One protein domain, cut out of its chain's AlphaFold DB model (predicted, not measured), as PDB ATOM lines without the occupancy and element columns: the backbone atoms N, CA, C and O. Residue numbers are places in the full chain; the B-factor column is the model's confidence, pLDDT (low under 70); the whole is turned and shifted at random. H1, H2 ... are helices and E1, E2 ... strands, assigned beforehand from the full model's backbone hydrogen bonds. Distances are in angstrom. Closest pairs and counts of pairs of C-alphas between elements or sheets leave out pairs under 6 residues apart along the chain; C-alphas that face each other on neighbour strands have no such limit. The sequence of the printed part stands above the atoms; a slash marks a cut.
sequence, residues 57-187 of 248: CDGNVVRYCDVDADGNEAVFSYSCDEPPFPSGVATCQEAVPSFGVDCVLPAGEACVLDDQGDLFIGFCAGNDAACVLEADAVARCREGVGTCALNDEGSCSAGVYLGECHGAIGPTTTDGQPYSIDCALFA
ATOM      1  N   CYS A  57     363.505 253.185 263.914       98.31
ATOM      2  CA  CYS A  57     364.822 253.011 263.313       98.31
ATOM      3  C   CYS A  57     365.479 254.358 263.010       98.31
ATOM      4  O   CYS A  57     364.916 255.195 262.304       98.31
ATOM      5  N   ASP A  58     366.708 254.531 263.492       97.88
ATOM      6  CA  ASP A  58     367.600 255.641 263.155       97.88
ATOM      7  C   ASP A  58     368.780 255.088 262.344       97.88
ATOM      8  O   ASP A  58     369.822 254.691 262.873       97.88
ATOM      9  N   GLY A  59     368.568 254.935 261.035       96.94
ATOM     10  CA  GLY A  59     369.469 254.153 260.190       96.94
ATOM     11  C   GLY A  59     369.437 252.674 260.579       96.94
ATOM     12  O   GLY A  59     368.380 252.057 260.514       96.94
ATOM     13  N   ASN A  60     370.588 252.118 260.972       97.69
ATOM     14  CA  ASN A  60     370.708 250.721 261.415       97.69
ATOM     15  C   ASN A  60     370.717 250.558 262.947       97.69
ATOM     16  O   ASN A  60     371.212 249.564 263.475       97.69
ATOM     17  N   VAL A  61     370.222 251.570 263.663       98.00
ATOM     18  CA  VAL A  61     370.148 251.597 265.126       98.00
ATOM     19  C   VAL A  61     368.684 251.560 265.540       98.00
ATOM     20  O   VAL A  61     367.900 252.423 265.138       98.00
ATOM     21  N   VAL A  62     368.330 250.579 266.367       98.25
ATOM     22  CA  VAL A  62     367.031 250.511 267.039       98.25
ATOM     23  C   VAL A  62     367.039 251.507 268.190       98.25
ATOM     24  O   VAL A  62     368.000 251.559 268.959       98.25
ATOM     25  N   ARG A  63     365.976 252.304 268.317       98.25
ATOM     26  CA  ARG A  63     365.770 253.225 269.440       98.25
ATOM     27  C   ARG A  63     364.365 253.057 269.987       98.25
ATOM     28  O   ARG A  63     363.415 253.124 269.217       98.25
ATOM     29  N   TYR A  64     364.215 252.897 271.294       97.50
ATOM     30  CA  TYR A  64     362.906 252.753 271.934       97.50
ATOM     31  C   TYR A  64     362.882 253.435 273.298       97.50
ATOM     32  O   TYR A  64     363.925 253.650 273.918       97.50
ATOM     33  N   CYS A  65     361.690 253.825 273.736       97.62
ATOM     34  CA  CYS A  65     361.467 254.356 275.074       97.62
ATOM     35  C   CYS A  65     361.040 253.223 276.002       97.62
ATOM     36  O   CYS A  65     360.072 252.525 275.705       97.62
ATOM     37  N   ASP A  66     361.722 253.063 277.130       96.88
ATOM     38  CA  ASP A  66     361.295 252.146 278.186       96.88
ATOM     39  C   ASP A  66     361.647 252.716 279.564       96.88
ATOM     40  O   ASP A  66     362.219 253.801 279.685       96.88
ATOM     41  N   VAL A  67     361.270 252.002 280.614       96.31
ATOM     42  CA  VAL A  67     361.543 252.366 281.997       96.31
ATOM     43  C   VAL A  67     362.869 251.742 282.434       96.31
ATOM     44  O   VAL A  67     363.064 250.533 282.332       96.31
ATOM     45  N   ASP A  68     363.793 252.564 282.928       96.50
ATOM     46  CA  ASP A  68     365.071 252.115 283.472       96.50
ATOM     47  C   ASP A  68     364.929 251.388 284.824       96.50
ATOM     48  O   ASP A  68     363.846 251.256 285.400       96.50
ATOM     49  N   ALA A  69     366.052 250.901 285.357       96.25
ATOM     50  CA  ALA A  69     366.081 250.175 286.628       96.25
ATOM     51  C   ALA A  69     365.623 251.014 287.840       96.25
ATOM     52  O   ALA A  69     365.267 250.444 288.872       96.25
ATOM     53  N   ASP A  70     365.625 252.345 287.722       97.31
ATOM     54  CA  ASP A  70     365.205 253.286 288.759       97.31
ATOM     55  C   ASP A  70     363.734 253.720 288.597       97.31
ATOM     56  O   ASP A  70     363.215 254.471 289.427       97.31
ATOM     57  N   GLY A  71     363.035 253.231 287.566       95.88
ATOM     58  CA  GLY A  71     361.640 253.567 287.306       95.88
ATOM     59  C   GLY A  71     361.440 254.828 286.459       95.88
ATOM     60  O   GLY A  71     360.311 255.314 286.389       95.88
ATOM     61  N   ASN A  72     362.490 255.372 285.836       96.25
ATOM     62  CA  ASN A  72     362.394 256.561 284.986       96.25
ATOM     63  C   ASN A  72     362.308 256.173 283.512       96.25
ATOM     64  O   ASN A  72     362.960 255.233 283.070       96.25
ATOM     65  N   GLU A  73     361.548 256.934 282.730       96.19
ATOM     66  CA  GLU A  73     361.566 256.786 281.276       96.19
ATOM     67  C   GLU A  73     362.926 257.202 280.707       96.19
ATOM     68  O   GLU A  73     363.452 258.280 281.010       96.19
ATOM     69  N   ALA A  74     363.487 256.344 279.864       97.06
ATOM     70  CA  ALA A  74     364.761 256.549 279.205       97.06
ATOM     71  C   ALA A  74     364.713 256.023 277.767       97.06
ATOM     72  O   ALA A  74     363.990 255.082 277.436       97.06
ATOM     73  N   VAL A  75     365.524 256.637 276.904       97.69
ATOM     74  CA  VAL A  75     365.740 256.141 275.544       97.69
ATOM     75  C   VAL A  75     366.837 255.088 275.570       97.69
ATOM     76  O   VAL A  75     367.974 255.373 275.946       97.69
ATOM     77  N   PHE A  76     366.497 253.897 275.100       97.62
ATOM     78  CA  PHE A  76     367.425 252.805 274.863       97.62
ATOM     79  C   PHE A  76     367.770 252.740 273.380       97.62
ATOM     80  O   PHE A  76     366.959 253.094 272.519       97.62
ATOM     81  N   SER A  77     368.992 252.312 273.076       97.44
ATOM     82  CA  SER A  77     369.431 252.132 271.698       97.44
ATOM     83  C   SER A  77     370.458 251.025 271.561       97.44
ATOM     84  O   SER A  77     371.364 250.938 272.391       97.44
ATOM     85  N   TYR A  78     370.368 250.260 270.479       96.88
ATOM     86  CA  TYR A  78     371.370 249.267 270.097       96.88
ATOM     87  C   TYR A  78     371.512 249.194 268.571       96.88
ATOM     88  O   TYR A  78     370.594 249.541 267.826       96.88
ATOM     89  N   SER A  79     372.700 248.813 268.104       96.88
ATOM     90  CA  SER A  79     373.047 248.760 266.680       96.88
ATOM     91  C   SER A  79     372.878 247.349 266.124       96.88
ATOM     92  O   SER A  79     373.400 246.401 266.706       96.88
ATOM     93  N   CYS A  80     372.253 247.213 264.953       96.75
ATOM     94  CA  CYS A  80     372.146 245.924 264.258       96.75
ATOM     95  C   CYS A  80     373.467 245.469 263.612       96.75
ATOM     96  O   CYS A  80     373.554 244.363 263.086       96.75
ATOM     97  N   ASP A  81     374.510 246.304 263.654       96.25
ATOM     98  CA  ASP A  81     375.864 245.950 263.211       96.25
ATOM     99  C   ASP A  81     376.765 245.435 264.346       96.25
ATOM    100  O   ASP A  81     377.923 245.079 264.095       96.25
ATOM    101  N   GLU A  82     376.261 245.427 265.583       93.56
ATOM    102  CA  GLU A  82     376.973 244.967 266.775       93.56
ATOM    103  C   GLU A  82     376.493 243.571 267.217       93.56
ATOM    104  O   GLU A  82     375.366 243.176 266.909       93.56
ATOM    105  N   PRO A  83     377.336 242.801 267.939       91.00
ATOM    106  CA  PRO A  83     376.919 241.532 268.526       91.00
ATOM    107  C   PRO A  83     375.627 241.676 269.357       91.00
ATOM    108  O   PRO A  83     375.472 242.692 270.038       91.00
ATOM    109  N   PRO A  84     374.726 240.677 269.323       91.81
ATOM    110  CA  PRO A  84     374.932 239.333 268.765       91.81
ATOM    111  C   PRO A  84     374.709 239.213 267.250       91.81
ATOM    112  O   PRO A  84     374.936 238.145 266.679       91.81
ATOM    113  N   PHE A  85     374.301 240.288 266.577       92.06
ATOM    114  CA  PHE A  85     373.982 240.246 265.155       92.06
ATOM    115  C   PHE A  85     375.240 240.114 264.283       92.06
ATOM    116  O   PHE A  85     376.287 240.705 264.580       92.06
ATOM    117  N   PRO A  86     375.180 239.361 263.167       89.06
ATOM    118  CA  PRO A  86     376.275 239.338 262.213       89.06
ATOM    119  C   PRO A  86     376.431 240.721 261.563       89.06
ATOM    120  O   PRO A  86     375.502 241.251 260.951       89.06
ATOM    121  N   SER A  87     377.625 241.303 261.685       90.62
ATOM    122  CA  SER A  87     377.914 242.654 261.190       90.62
ATOM    123  C   SER A  87     377.606 242.801 259.694       90.62
ATOM    124  O   SER A  87     378.074 241.999 258.879       90.62
ATOM    125  N   GLY A  88     376.835 243.833 259.330       92.19
ATOM    126  CA  GLY A  88     376.418 244.110 257.954       92.19
ATOM    127  C   GLY A  88     375.344 243.175 257.390       92.19
ATOM    128  O   GLY A  88     375.092 243.226 256.185       92.19
ATOM    129  N   VAL A  89     374.747 242.315 258.219       95.50
ATOM    130  CA  VAL A  89     373.683 241.383 257.809       95.50
ATOM    131  C   VAL A  89     372.332 241.814 258.357       95.50
ATOM    132  O   VAL A  89     371.372 241.881 257.591       95.50
ATOM    133  N   ALA A  90     372.251 242.103 259.658       97.12
ATOM    134  CA  ALA A  90     370.994 242.506 260.265       97.12
ATOM    135  C   ALA A  90     370.653 243.965 259.941       97.12
ATOM    136  O   ALA A  90     371.531 244.831 259.853       97.12
ATOM    137  N   THR A  91     369.359 244.231 259.779       97.94
ATOM    138  CA  THR A  91     368.845 245.570 259.482       97.94
ATOM    139  C   THR A  91     367.778 245.989 260.478       97.94
ATOM    140  O   THR A  91     366.886 245.197 260.769       97.94
ATOM    141  N   CYS A  92     367.818 247.236 260.948       98.19
ATOM    142  CA  CYS A  92     366.709 247.795 261.720       98.19
ATOM    143  C   CYS A  92     365.479 247.950 260.821       98.19
ATOM    144  O   CYS A  92     365.521 248.686 259.829       98.19
ATOM    145  N   GLN A  93     364.379 247.291 261.175       97.56
ATOM    146  CA  GLN A  93     363.074 247.496 260.547       97.56
ATOM    147  C   GLN A  93     361.942 247.127 261.514       97.56
ATOM    148  O   GLN A  93     362.184 246.601 262.594       97.56
ATOM    149  N   GLU A  94     360.695 247.360 261.108       96.44
ATOM    150  CA  GLU A  94     359.527 246.806 261.798       96.44
ATOM    151  C   GLU A  94     359.556 245.269 261.725       96.44
ATOM    152  O   GLU A  94     359.512 244.692 260.635       96.44
ATOM    153  N   ALA A  95     359.699 244.615 262.879       95.06
ATOM    154  CA  ALA A  95     359.786 243.163 262.983       95.06
ATOM    155  C   ALA A  95     358.392 242.528 262.973       95.06
ATOM    156  O   ALA A  95     358.130 241.595 262.213       95.06
ATOM    157  N   VAL A  96     357.494 243.068 263.799       93.88
ATOM    158  CA  VAL A  96     356.093 242.659 263.952       93.88
ATOM    159  C   VAL A  96     355.274 243.913 264.284       93.88
ATOM    160  O   VAL A  96     355.696 244.655 265.171       93.88
ATOM    161  N   PRO A  97     354.104 244.161 263.661       90.88
ATOM    162  CA  PRO A  97     353.337 245.392 263.883       90.88
ATOM    163  C   PRO A  97     352.976 245.710 265.340       90.88
ATOM    164  O   PRO A  97     352.908 246.878 265.719       90.88
ATOM    165  N   SER A  98     352.731 244.698 266.172       90.50
ATOM    166  CA  SER A  98     352.430 244.906 267.593       90.50
ATOM    167  C   SER A  98     353.653 245.017 268.493       90.50
ATOM    168  O   SER A  98     353.561 245.624 269.560       90.50
ATOM    169  N   PHE A  99     354.783 244.453 268.071       93.38
ATOM    170  CA  PHE A  99     356.047 244.533 268.793       93.38
ATOM    171  C   PHE A  99     356.768 245.853 268.498       93.38
ATOM    172  O   PHE A  99     357.249 246.520 269.411       93.38
ATOM    173  N   GLY A 100     356.790 246.259 267.226       95.44
ATOM    174  CA  GLY A 100     357.506 247.426 266.734       95.44
ATOM    175  C   GLY A 100     358.755 247.068 265.935       95.44
ATOM    176  O   GLY A 100     358.750 246.136 265.125       95.44
ATOM    177  N   VAL A 101     359.817 247.851 266.119       97.31
ATOM    178  CA  VAL A 101     361.077 247.701 265.383       97.31
ATOM    179  C   VAL A 101     362.103 246.862 266.144       97.31
ATOM    180  O   VAL A 101     362.221 246.963 267.361       97.31
ATOM    181  N   ASP A 102     362.881 246.078 265.405       97.25
ATOM    182  CA  ASP A 102     364.023 245.308 265.907       97.25
ATOM    183  C   ASP A 102     365.051 245.130 264.770       97.25
ATOM    184  O   ASP A 102     364.827 245.515 263.615       97.25
ATOM    185  N   CYS A 103     366.193 244.540 265.086       97.62
ATOM    186  CA  CYS A 103     367.154 244.034 264.128       97.62
ATOM    187  C   CYS A 103     366.657 242.713 263.538       97.62
ATOM    188  O   CYS A 103     366.631 241.676 264.202       97.62
ATOM    189  N   VAL A 104     366.304 242.739 262.256       97.81
ATOM    190  CA  VAL A 104     365.884 241.538 261.535       97.81
ATOM    191  C   VAL A 104     367.021 240.938 260.720       97.81
ATOM    192  O   VAL A 104     367.944 241.639 260.299       97.81
ATOM    193  N   LEU A 105     366.893 239.658 260.396       97.81
ATOM    194  CA  LEU A 105     367.818 238.903 259.562       97.81
ATOM    195  C   LEU A 105     367.171 238.544 258.215       97.81
ATOM    196  O   LEU A 105     366.015 238.113 258.183       97.81
ATOM    197  N   PRO A 106     367.873 238.693 257.078       97.88
ATOM    198  CA  PRO A 106     367.317 238.345 255.777       97.88
ATOM    199  C   PRO A 106     367.133 236.830 255.617       97.88
ATOM    200  O   PRO A 106     367.737 236.016 256.317       97.88
ATOM    201  N   ALA A 107     366.301 236.436 254.652       97.31
ATOM    202  CA  ALA A 107     366.040 235.033 254.350       97.31
ATOM    203  C   ALA A 107     367.333 234.237 254.095       97.31
ATOM    204  O   ALA A 107     368.223 234.667 253.359       97.31
ATOM    205  N   GLY A 108     367.411 233.040 254.675       96.19
ATOM    206  CA  GLY A 108     368.561 232.145 254.597       96.19
ATOM    207  C   GLY A 108     369.622 232.371 255.673       96.19
ATOM    208  O   GLY A 108     370.448 231.476 255.869       96.19
ATOM    209  N   GLU A 109     369.600 233.488 256.400       96.88
ATOM    210  CA  GLU A 109     370.528 233.731 257.508       96.88
ATOM    211  C   GLU A 109     370.152 232.950 258.763       96.88
ATOM    212  O   GLU A 109     368.994 232.574 258.954       96.88
ATOM    213  N   ALA A 110     371.153 232.672 259.601       95.12
ATOM    214  CA  ALA A 110     370.939 231.971 260.860       95.12
ATOM    215  C   ALA A 110     370.170 232.867 261.836       95.12
ATOM    216  O   ALA A 110     370.642 233.952 262.152       95.12
ATOM    217  N   CYS A 111     369.013 232.406 262.309       94.56
ATOM    218  CA  CYS A 111     368.122 233.163 263.199       94.56
ATOM    219  C   CYS A 111     368.210 232.739 264.664       94.56
ATOM    220  O   CYS A 111     367.637 233.386 265.527       94.56
ATOM    221  N   VAL A 112     368.954 231.674 264.949       87.94
ATOM    222  CA  VAL A 112     369.363 231.306 266.302       87.94
ATOM    223  C   VAL A 112     370.825 231.711 266.453       87.94
ATOM    224  O   VAL A 112     371.702 231.172 265.774       87.94
ATOM    225  N   LEU A 113     371.067 232.706 267.297       78.69
ATOM    226  CA  LEU A 113     372.360 233.330 267.538       78.69
ATOM    227  C   LEU A 113     372.868 232.922 268.924       78.69
ATOM    228  O   LEU A 113     372.096 232.812 269.870       78.69
ATOM    229  N   ASP A 114     374.170 232.679 269.034       79.00
ATOM    230  CA  ASP A 114     374.843 232.430 270.311       79.00
ATOM    231  C   ASP A 114     375.476 233.744 270.783       79.00
ATOM    232  O   ASP A 114     376.442 234.217 270.177       79.00
ATOM    233  N   ASP A 115     374.925 234.335 271.844       70.62
ATOM    234  CA  ASP A 115     375.553 235.442 272.557       70.62
ATOM    235  C   ASP A 115     376.213 234.923 273.831       70.62
ATOM    236  O   ASP A 115     375.588 234.776 274.876       70.62
ATOM    237  N   GLN A 116     377.513 234.637 273.757       71.88
ATOM    238  CA  GLN A 116     378.325 234.304 274.938       71.88
ATOM    239  C   GLN A 116     377.849 233.051 275.705       71.88
ATOM    240  O   GLN A 116     378.188 232.875 276.877       71.88
ATOM    241  N   GLY A 117     377.146 232.140 275.033       60.62
ATOM    242  CA  GLY A 117     376.562 230.926 275.593       60.62
ATOM    243  C   GLY A 117     375.047 230.992 275.792       60.62
ATOM    244  O   GLY A 117     374.463 229.954 276.114       60.62
ATOM    245  N   ASP A 118     374.427 232.157 275.587       71.94
ATOM    246  CA  ASP A 118     372.981 232.346 275.660       71.94
ATOM    247  C   ASP A 118     372.369 232.348 274.253       71.94
ATOM    248  O   ASP A 118     372.810 233.050 273.342       71.94
ATOM    249  N   LEU A 119     371.344 231.515 274.072       75.88
ATOM    250  CA  LEU A 119     370.655 231.361 272.798       75.88
ATOM    251  C   LEU A 119     369.672 232.518 272.594       75.88
ATOM    252  O   LEU A 119     368.715 232.654 273.354       75.88
ATOM    253  N   PHE A 120     369.883 233.313 271.552       84.38
ATOM    254  CA  PHE A 120     369.001 234.403 271.150       84.38
ATOM    255  C   PHE A 120     368.310 234.065 269.826       84.38
ATOM    256  O   PHE A 120     368.970 233.678 268.860       84.38
ATOM    257  N   ILE A 121     366.987 234.222 269.763       85.81
ATOM    258  CA  ILE A 121     366.218 234.053 268.525       85.81
ATOM    259  C   ILE A 121     366.010 235.438 267.911       85.81
ATOM    260  O   ILE A 121     365.297 236.270 268.465       85.81
ATOM    261  N   GLY A 122     366.661 235.693 266.778       89.94
ATOM    262  CA  GLY A 122     366.504 236.928 266.019       89.94
ATOM    263  C   GLY A 122     365.261 236.906 265.132       89.94
ATOM    264  O   GLY A 122     364.904 235.869 264.568       89.94
ATOM    265  N   PHE A 123     364.637 238.072 264.962       96.88
ATOM    266  CA  PHE A 123     363.537 238.247 264.018       96.88
ATOM    267  C   PHE A 123     364.012 238.086 262.573       96.88
ATOM    268  O   PHE A 123     365.130 238.452 262.210       96.88
ATOM    269  N   CYS A 124     363.138 237.571 261.719       98.06
ATOM    270  CA  CYS A 124     363.380 237.434 260.294       98.06
ATOM    271  C   CYS A 124     362.757 238.592 259.515       98.06
ATOM    272  O   CYS A 124     361.753 239.185 259.908       98.06
ATOM    273  N   ALA A 125     363.378 238.950 258.396       97.44
ATOM    274  CA  ALA A 125     362.925 240.061 257.581       97.44
ATOM    275  C   ALA A 125     361.646 239.690 256.815       97.44
ATOM    276  O   ALA A 125     361.640 238.747 256.025       97.44
ATOM    277  N   GLY A 126     360.592 240.489 256.999       95.19
ATOM    278  CA  GLY A 126     359.319 240.363 256.286       95.19
ATOM    279  C   GLY A 126     358.166 239.903 257.180       95.19
ATOM    280  O   GLY A 126     358.373 239.276 258.210       95.19
ATOM    281  N   ASN A 127     356.936 240.210 256.759       90.62
ATOM    282  CA  ASN A 127     355.731 239.976 257.569       90.62
ATOM    283  C   ASN A 127     355.265 238.513 257.586       90.62
ATOM    284  O   ASN A 127     354.490 238.140 258.450       90.62
ATOM    285  N   ASP A 128     355.727 237.699 256.635       94.19
ATOM    286  CA  ASP A 128     355.387 236.273 256.523       94.19
ATOM    287  C   ASP A 128     356.631 235.392 256.734       94.19
ATOM    288  O   ASP A 128     356.766 234.331 256.111       94.19
ATOM    289  N   ALA A 129     357.591 235.865 257.532       96.56
ATOM    290  CA  ALA A 129     358.850 235.179 257.788       96.56
ATOM    291  C   ALA A 129     358.840 234.437 259.132       96.56
ATOM    292  O   ALA A 129     358.140 234.815 260.066       96.56
ATOM    293  N   ALA A 130     359.643 233.380 259.222       96.88
ATOM    294  CA  ALA A 130     359.805 232.577 260.427       96.88
ATOM    295  C   ALA A 130     361.257 232.143 260.610       96.88
ATOM    296  O   ALA A 130     361.986 231.941 259.633       96.88
ATOM    297  N   CYS A 131     361.638 231.912 261.862       97.75
ATOM    298  CA  CYS A 131     362.866 231.216 262.200       97.75
ATOM    299  C   CYS A 131     362.583 229.707 262.238       97.75
ATOM    300  O   CYS A 131     361.855 229.222 263.103       97.75
ATOM    301  N   VAL A 132     363.112 228.960 261.266       96.75
ATOM    302  CA  VAL A 132     362.827 227.525 261.115       96.75
ATOM    303  C   VAL A 132     364.071 226.713 261.438       96.75
ATOM    304  O   VAL A 132     365.108 226.897 260.803       96.75
ATOM    305  N   LEU A 133     363.968 225.795 262.397       95.38
ATOM    306  CA  LEU A 133     365.012 224.828 262.717       95.38
ATOM    307  C   LEU A 133     365.069 223.745 261.628       95.38
ATOM    308  O   LEU A 133     364.141 222.947 261.478       95.38
ATOM    309  N   GLU A 134     366.160 223.734 260.859       91.62
ATOM    310  CA  GLU A 134     366.350 222.870 259.685       91.62
ATOM    311  C   GLU A 134     367.283 221.676 259.947       91.62
ATOM    312  O   GLU A 134     367.257 220.682 259.220       91.62
ATOM    313  N   ALA A 135     368.139 221.770 260.965       90.56
ATOM    314  CA  ALA A 135     369.017 220.693 261.416       90.56
ATOM    315  C   ALA A 135     369.413 220.907 262.886       90.56
ATOM    316  O   ALA A 135     369.030 221.905 263.498       90.56
ATOM    317  N   ASP A 136     370.204 219.985 263.444       86.38
ATOM    318  CA  ASP A 136     370.758 220.115 264.798       86.38
ATOM    319  C   ASP A 136     371.498 221.455 264.959       86.38
ATOM    320  O   ASP A 136     372.483 221.717 264.264       86.38
ATOM    321  N   ALA A 137     370.967 222.314 265.835       84.94
ATOM    322  CA  ALA A 137     371.430 223.676 266.102       84.94
ATOM    323  C   ALA A 137     371.527 224.619 264.878       84.94
ATOM    324  O   ALA A 137     372.233 225.625 264.931       84.94
ATOM    325  N   VAL A 138     370.829 224.333 263.772       90.69
ATOM    326  CA  VAL A 138     370.790 225.216 262.594       90.69
ATOM    327  C   VAL A 138     369.360 225.662 262.344       90.69
ATOM    328  O   VAL A 138     368.568 224.916 261.771       90.69
ATOM    329  N   ALA A 139     369.050 226.896 262.737       95.25
ATOM    330  CA  ALA A 139     367.800 227.557 262.385       95.25
ATOM    331  C   ALA A 139     368.056 228.699 261.405       95.25
ATOM    332  O   ALA A 139     369.031 229.437 261.564       95.25
ATOM    333  N   ARG A 140     367.200 228.840 260.390       96.81
ATOM    334  CA  ARG A 140     367.322 229.874 259.357       96.81
ATOM    335  C   ARG A 140     366.033 230.647 259.157       96.81
ATOM    336  O   ARG A 140     364.943 230.092 259.282       96.81
ATOM    337  N   CYS A 141     366.174 231.905 258.758       98.19
ATOM    338  CA  CYS A 141     365.047 232.705 258.312       98.19
ATOM    339  C   CYS A 141     364.455 232.157 257.013       98.19
ATOM    340  O   CYS A 141     365.160 232.021 256.008       98.19
ATOM    341  N   ARG A 142     363.151 231.876 257.012       96.88
ATOM    342  CA  ARG A 142     362.394 231.458 255.826       96.88
ATOM    343  C   ARG A 142     361.224 232.399 255.592       96.88
ATOM    344  O   ARG A 142     360.517 232.745 256.527       96.88
ATOM    345  N   GLU A 143     361.014 232.777 254.339       96.56
ATOM    346  CA  GLU A 143     359.855 233.561 253.905       96.56
ATOM    347  C   GLU A 143     358.660 232.654 253.577       96.56
ATOM    348  O   GLU A 143     358.826 231.478 253.241       96.56
ATOM    349  N   GLY A 144     357.455 233.226 253.600       94.50
ATOM    350  CA  GLY A 144     356.219 232.555 253.194       94.50
ATOM    351  C   GLY A 144     355.727 231.496 254.180       94.50
ATOM    352  O   GLY A 144     354.954 230.624 253.786       94.50
ATOM    353  N   VAL A 145     356.185 231.551 255.432       95.12
ATOM    354  CA  VAL A 145     355.716 230.671 256.512       95.12
ATOM    355  C   VAL A 145     354.413 231.209 257.114       95.12
ATOM    356  O   VAL A 145     353.550 230.420 257.494       95.12
ATOM    357  N   GLY A 146     354.234 232.534 257.090       94.94
ATOM    358  CA  GLY A 146     353.078 233.237 257.644       94.94
ATOM    359  C   GLY A 146     353.343 233.779 259.046       94.94
ATOM    360  O   GLY A 146     354.476 233.758 259.522       94.94
ATOM    361  N   THR A 147     352.286 234.265 259.690       96.44
ATOM    362  CA  THR A 147     352.298 234.768 261.068       96.44
ATOM    363  C   THR A 147     351.692 233.751 262.036       96.44
ATOM    364  O   THR A 147     351.086 232.759 261.623       96.44
ATOM    365  N   CYS A 148     351.837 233.999 263.335       97.62
ATOM    366  CA  CYS A 148     351.233 233.199 264.400       97.62
ATOM    367  C   CYS A 148     350.566 234.084 265.464       97.62
ATOM    368  O   CYS A 148     350.831 235.285 265.553       97.62
ATOM    369  N   ALA A 149     349.704 233.476 266.278       97.31
ATOM    370  CA  ALA A 149     349.235 233.996 267.558       97.31
ATOM    371  C   ALA A 149     349.721 233.101 268.713       97.31
ATOM    372  O   ALA A 149     350.087 231.948 268.495       97.31
ATOM    373  N   LEU A 150     349.658 233.583 269.963       96.19
ATOM    374  CA  LEU A 150     350.116 232.780 271.114       96.19
ATOM    375  C   LEU A 150     349.297 231.489 271.308       96.19
ATOM    376  O   LEU A 150     349.829 230.492 271.775       96.19
ATOM    377  N   ASN A 151     348.013 231.458 270.922       97.56
ATOM    378  CA  ASN A 151     347.219 230.219 270.980       97.56
ATOM    379  C   ASN A 151     347.618 229.177 269.922       97.56
ATOM    380  O   ASN A 151     347.127 228.050 269.985       97.56
ATOM    381  N   ASP A 152     348.436 229.552 268.939       97.56
ATOM    382  CA  ASP A 152     348.923 228.624 267.920       97.56
ATOM    383  C   ASP A 152     350.184 227.874 268.395       97.56
ATOM    384  O   ASP A 152     350.577 226.885 267.771       97.56
ATOM    385  N   GLU A 153     350.827 228.305 269.486       97.38
ATOM    386  CA  GLU A 153     351.979 227.614 270.076       97.38
ATOM    387  C   GLU A 153     351.620 226.177 270.468       97.38
ATOM    388  O   GLU A 153     350.527 225.892 270.956       97.38
ATOM    389  N   GLY A 154     352.530 225.241 270.203       97.38
ATOM    390  CA  GLY A 154     352.277 223.812 270.369       97.38
ATOM    391  C   GLY A 154     351.526 223.172 269.198       97.38
ATOM    392  O   GLY A 154     351.362 221.950 269.169       97.38
ATOM    393  N   SER A 155     351.077 223.937 268.199       97.88
ATOM    394  CA  SER A 155     350.349 223.376 267.060       97.88
ATOM    395  C   SER A 155     351.261 222.722 266.014       97.88
ATOM    396  O   SER A 155     352.455 222.999 265.891       97.88
ATOM    397  N   CYS A 156     350.657 221.833 265.223       97.62
ATOM    398  CA  CYS A 156     351.290 221.172 264.090       97.62
ATOM    399  C   CYS A 156     350.531 221.485 262.804       97.62
ATOM    400  O   CYS A 156     349.342 221.179 262.687       97.62
ATOM    401  N   SER A 157     351.234 222.002 261.797       96.06
ATOM    402  CA  SER A 157     350.675 222.263 260.472       96.06
ATOM    403  C   SER A 157     351.634 221.790 259.389       96.06
ATOM    404  O   SER A 157     352.811 222.130 259.393       96.06
ATOM    405  N   ALA A 158     351.148 220.960 258.463       94.75
ATOM    406  CA  ALA A 158     351.930 220.442 257.333       94.75
ATOM    407  C   ALA A 158     353.281 219.780 257.704       94.75
ATOM    408  O   ALA A 158     354.201 219.764 256.893       94.75
ATOM    409  N   GLY A 159     353.395 219.196 258.905       95.31
ATOM    410  CA  GLY A 159     354.637 218.575 259.390       95.31
ATOM    411  C   GLY A 159     355.608 219.540 260.077       95.31
ATOM    412  O   GLY A 159     356.671 219.103 260.507       95.31
ATOM    413  N   VAL A 160     355.229 220.810 260.219       96.50
ATOM    414  CA  VAL A 160     355.965 221.840 260.953       96.50
ATOM    415  C   VAL A 160     355.319 222.041 262.320       96.50
ATOM    416  O   VAL A 160     354.100 222.212 262.413       96.50
ATOM    417  N   TYR A 161     356.138 222.003 263.366       97.81
ATOM    418  CA  TYR A 161     355.741 222.299 264.737       97.81
ATOM    419  C   TYR A 161     355.991 223.772 265.051       97.81
ATOM    420  O   TYR A 161     357.104 224.253 264.828       97.81
ATOM    421  N   LEU A 162     354.990 224.470 265.581       97.75
ATOM    422  CA  LEU A 162     355.125 225.838 266.073       97.75
ATOM    423  C   LEU A 162     355.520 225.812 267.553       97.75
ATOM    424  O   LEU A 162     354.701 225.473 268.403       97.75
ATOM    425  N   GLY A 163     356.778 226.143 267.850       95.88
ATOM    426  CA  GLY A 163     357.302 226.127 269.215       95.88
ATOM    427  C   GLY A 163     356.982 227.399 269.991       95.88
ATOM    428  O   GLY A 163     356.523 227.313 271.124       95.88
ATOM    429  N   GLU A 164     357.205 228.556 269.371       96.38
ATOM    430  CA  GLU A 164     357.001 229.871 269.986       96.38
ATOM    431  C   GLU A 164     356.527 230.880 268.936       96.38
ATOM    432  O   GLU A 164     356.857 230.762 267.749       96.38
ATOM    433  N   CYS A 165     355.757 231.874 269.371       97.12
ATOM    434  CA  CYS A 165     355.296 232.971 268.541       97.12
ATOM    435  C   CYS A 165     355.889 234.318 268.982       97.12
ATOM    436  O   CYS A 165     355.323 235.046 269.801       97.12
ATOM    437  N   HIS A 166     357.036 234.686 268.407       95.56
ATOM    438  CA  HIS A 166     357.766 235.883 268.818       95.56
ATOM    439  C   HIS A 166     357.060 237.171 268.397       95.56
ATOM    440  O   HIS A 166     356.634 237.333 267.254       95.56
ATOM    441  N   GLY A 167     356.994 238.129 269.319       94.00
ATOM    442  CA  GLY A 167     356.426 239.455 269.073       94.00
ATOM    443  C   GLY A 167     354.896 239.525 269.120       94.00
ATOM    444  O   GLY A 167     354.364 240.629 269.070       94.00
ATOM    445  N   ALA A 168     354.181 238.404 269.274       95.12
ATOM    446  CA  ALA A 168     352.729 238.424 269.443       95.12
ATOM    447  C   ALA A 168     352.334 238.985 270.822       95.12
ATOM    448  O   ALA A 168     352.777 238.504 271.864       95.12
ATOM    449  N   ILE A 169     351.445 239.982 270.845       92.50
ATOM    450  CA  ILE A 169     351.003 240.651 272.088       92.50
ATOM    451  C   ILE A 169     349.728 240.055 272.703       92.50
ATOM    452  O   ILE A 169     349.252 240.529 273.737       92.50
ATOM    453  N   GLY A 170     349.120 239.054 272.063       92.38
ATOM    454  CA  GLY A 170     347.837 238.518 272.501       92.38
ATOM    455  C   GLY A 170     347.549 237.097 272.020       92.38
ATOM    456  O   GLY A 170     348.123 236.638 271.033       92.38
ATOM    457  N   PRO A 171     346.610 236.398 272.684       94.56
ATOM    458  CA  PRO A 171     346.312 234.991 272.413       94.56
ATOM    459  C   PRO A 171     345.748 234.744 271.014       94.56
ATOM    460  O   PRO A 171     345.877 233.650 270.479       94.56
ATOM    461  N   THR A 172     345.112 235.747 270.412       95.69
ATOM    462  CA  THR A 172     344.415 235.618 269.126       95.69
ATOM    463  C   THR A 172     344.906 236.610 268.077       95.69
ATOM    464  O   THR A 172     344.318 236.688 267.001       95.69
ATOM    465  N   THR A 173     345.916 237.419 268.396       95.25
ATOM    466  CA  THR A 173     346.469 238.391 267.451       95.25
ATOM    467  C   THR A 173     347.487 237.673 266.577       95.25
ATOM    468  O   THR A 173     348.500 237.205 267.084       95.25
ATOM    469  N   THR A 174     347.189 237.528 265.285       95.12
ATOM    470  CA  THR A 174     348.021 236.770 264.336       95.12
ATOM    471  C   THR A 174     349.051 237.670 263.655       95.12
ATOM    472  O   THR A 174     348.988 237.917 262.447       95.12
ATOM    473  N   ASP A 175     349.969 238.211 264.441       94.50
ATOM    474  CA  ASP A 175     351.001 239.137 263.980       94.50
ATOM    475  C   ASP A 175     352.420 238.736 264.383       94.50
ATOM    476  O   ASP A 175     353.363 239.301 263.836       94.50
ATOM    477  N   GLY A 176     352.594 237.742 265.255       96.62
ATOM    478  CA  GLY A 176     353.916 237.268 265.644       96.62
ATOM    479  C   GLY A 176     354.647 236.518 264.528       96.62
ATOM    480  O   GLY A 176     354.030 235.989 263.596       96.62
ATOM    481  N   GLN A 177     355.972 236.445 264.655       96.94
ATOM    482  CA  GLN A 177     356.831 235.632 263.800       96.94
ATOM    483  C   GLN A 177     357.016 234.227 264.394       96.94
ATOM    484  O   GLN A 177     357.462 234.096 265.539       96.94
ATOM    485  N   PRO A 178     356.724 233.163 263.629       97.44
ATOM    486  CA  PRO A 178     356.895 231.797 264.105       97.44
ATOM    487  C   PRO A 178     358.366 231.441 264.373       97.44
ATOM    488  O   PRO A 178     359.225 231.616 263.503       97.44
ATOM    489  N   TYR A 179     358.642 230.829 265.523       97.19
ATOM    490  CA  TYR A 179     359.794 229.948 265.713       97.19
ATOM    491  C   TYR A 179     359.319 228.499 265.627       97.19
ATOM    492  O   TYR A 179     358.490 228.039 266.418       97.19
ATOM    493  N   SER A 180     359.795 227.778 264.614       96.94
ATOM    494  CA  SER A 180     359.217 226.490 264.235       96.94
ATOM    495  C   SER A 180     360.259 225.433 263.897       96.94
ATOM    496  O   SER A 180     361.413 225.735 263.602       96.94
ATOM    497  N   ILE A 181     359.843 224.170 263.939       96.62
ATOM    498  CA  ILE A 181     360.688 223.012 263.643       96.62
ATOM    499  C   ILE A 181     360.042 222.219 262.509       96.62
ATOM    500  O   ILE A 181     358.900 221.773 262.632       96.62
ATOM    501  N   ASP A 182     360.762 222.013 261.405       96.06
ATOM    502  CA  ASP A 182     360.305 221.140 260.317       96.06
ATOM    503  C   ASP A 182     360.624 219.679 260.665       96.06
ATOM    504  O   ASP A 182     361.737 219.185 260.463       96.06
ATOM    505  N   CYS A 183     359.637 218.965 261.211       97.12
ATOM    506  CA  CYS A 183     359.829 217.610 261.721       97.12
ATOM    507  C   CYS A 183     360.212 216.600 260.635       97.12
ATOM    508  O   CYS A 183     360.851 215.586 260.936       97.12
ATOM    509  N   ALA A 184     359.889 216.875 259.365       96.62
ATOM    510  CA  ALA A 184     360.273 216.002 258.264       96.62
ATOM    511  C   ALA A 184     361.799 215.952 258.081       96.62
ATOM    512  O   ALA A 184     362.334 214.899 257.723       96.62
ATOM    513  N   LEU A 185     362.509 217.045 258.385       95.56
ATOM    514  CA  LEU A 185     363.976 217.106 258.326       95.56
ATOM    515  C   LEU A 185     364.646 216.237 259.399       95.56
ATOM    516  O   LEU A 185     365.772 215.779 259.207       95.56
ATOM    517  N   PHE A 186     363.922 215.921 260.476       96.31
ATOM    518  CA  PHE A 186     364.365 215.042 261.561       96.31
ATOM    519  C   PHE A 186     363.818 213.610 261.449       96.31
ATOM    520  O   PHE A 186     363.932 212.824 262.391       96.31
ATOM    521  N   ALA A 187     363.211 213.258 260.306       97.00
ATOM    522  CA  ALA A 187     362.515 211.984 260.101       97.00
ATOM    523  C   ALA A 187     361.490 211.670 261.216       97.00
ATOM    524  O   ALA A 187     361.291 210.510 261.586       97.00
TER     525      ALA A 187
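AT A GLANCE: This is residues 57 to 187 of the 248 residues of an uncharacterized protein of Deltaproteobacteria bacterium RBG_16_71_12 (UniProt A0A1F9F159). Three two-strand hairpins and a strongly twisted four-strand sheet are strung along one long axis: E1 and E2 make one end, E3 and E4 come next, and the sheet of E7 to E10 makes the other half, with the small hairpin E5 and E6 at its side and the short H1 at its far end. The 131 printed residues hold ten named strands and then one named helix; the sheet's order is E8, E7, E10, E9, mixed, and each of the three hairpins is an antiparallel sheet of its own. The class is mostly strand, with under half of the residues in named elements. The whole is compact, with a radius of gyration of the C-alphas of 15.2 A and spans of 49 by 33 by 25 A.

IN THESE COORDINATES: Find C-alpha 61 at (370.148, 251.597, 265.126); from there E1, residues 61 to 67, runs 19.0 A, and E2, residues 73 to 79, runs 20.2 A. Next come E3, 91 to 96, 13.8 A, and E4, 100 to 105, 15.2 A. E5 is 112 to 115 and E6 is 118 to 121. E7, 129 to 135, runs 18.1 A from C-alpha 129 at (358.850, 235.179, 257.788), and E8, 138 to 143, runs 16.3 A. E9, 160 to 166, is 16.2 A long and E10, 177 to 182, 15.3 A. H1, 183 to 186, ends at C-alpha 186, (364.365, 215.042, 261.561).

HOW THE PARTS SIT: Look first at the sheet: its inner strands E7 and E10 are parallel at 26 degrees, with N 133 and O 180 2.8 A apart. Its edge strands are antiparallel to their neighbours: E8 to E7, N 132 and O 140 2.9 A, and E9 to E10, N 177 and O 166 2.8 A. The hairpin E1 and E2 has N 64 and O 76 at 3.0 A, E3 and E4 has N 100 and O 96 at 2.8 A, and E5 and E6 has N 113 and O 120 at 2.8 A. The closest C-alphas of E5 and E8 are those of Val 112 and Ala 139, 5.6 A; those of E4 and E8 are Leu 105 and Cys 141, 6.9 A. Residues 104 to 105 of E4 pair in parallel with 123 to 124. The closest C-alphas of E1 and E3 are those of Val 62 and Cys 92, 6.0 A; E1 and E7 are apart. H1 only grazes the sheet with residues 183 to 186; it is too short for an O i to N i+4 pair, and its one O i to N i+3 pair is within hydrogen-bond range.

THE WHOLE: The two C-alphas farthest apart, those of Asn 72 and Ala 187, are 51.1 A from each other. The printed part has no cut. The links E2 to E3 and E8 to E9 are long. The mean pLDDT of the printed part is 94.3, and one residue, Gly 117, is under 70.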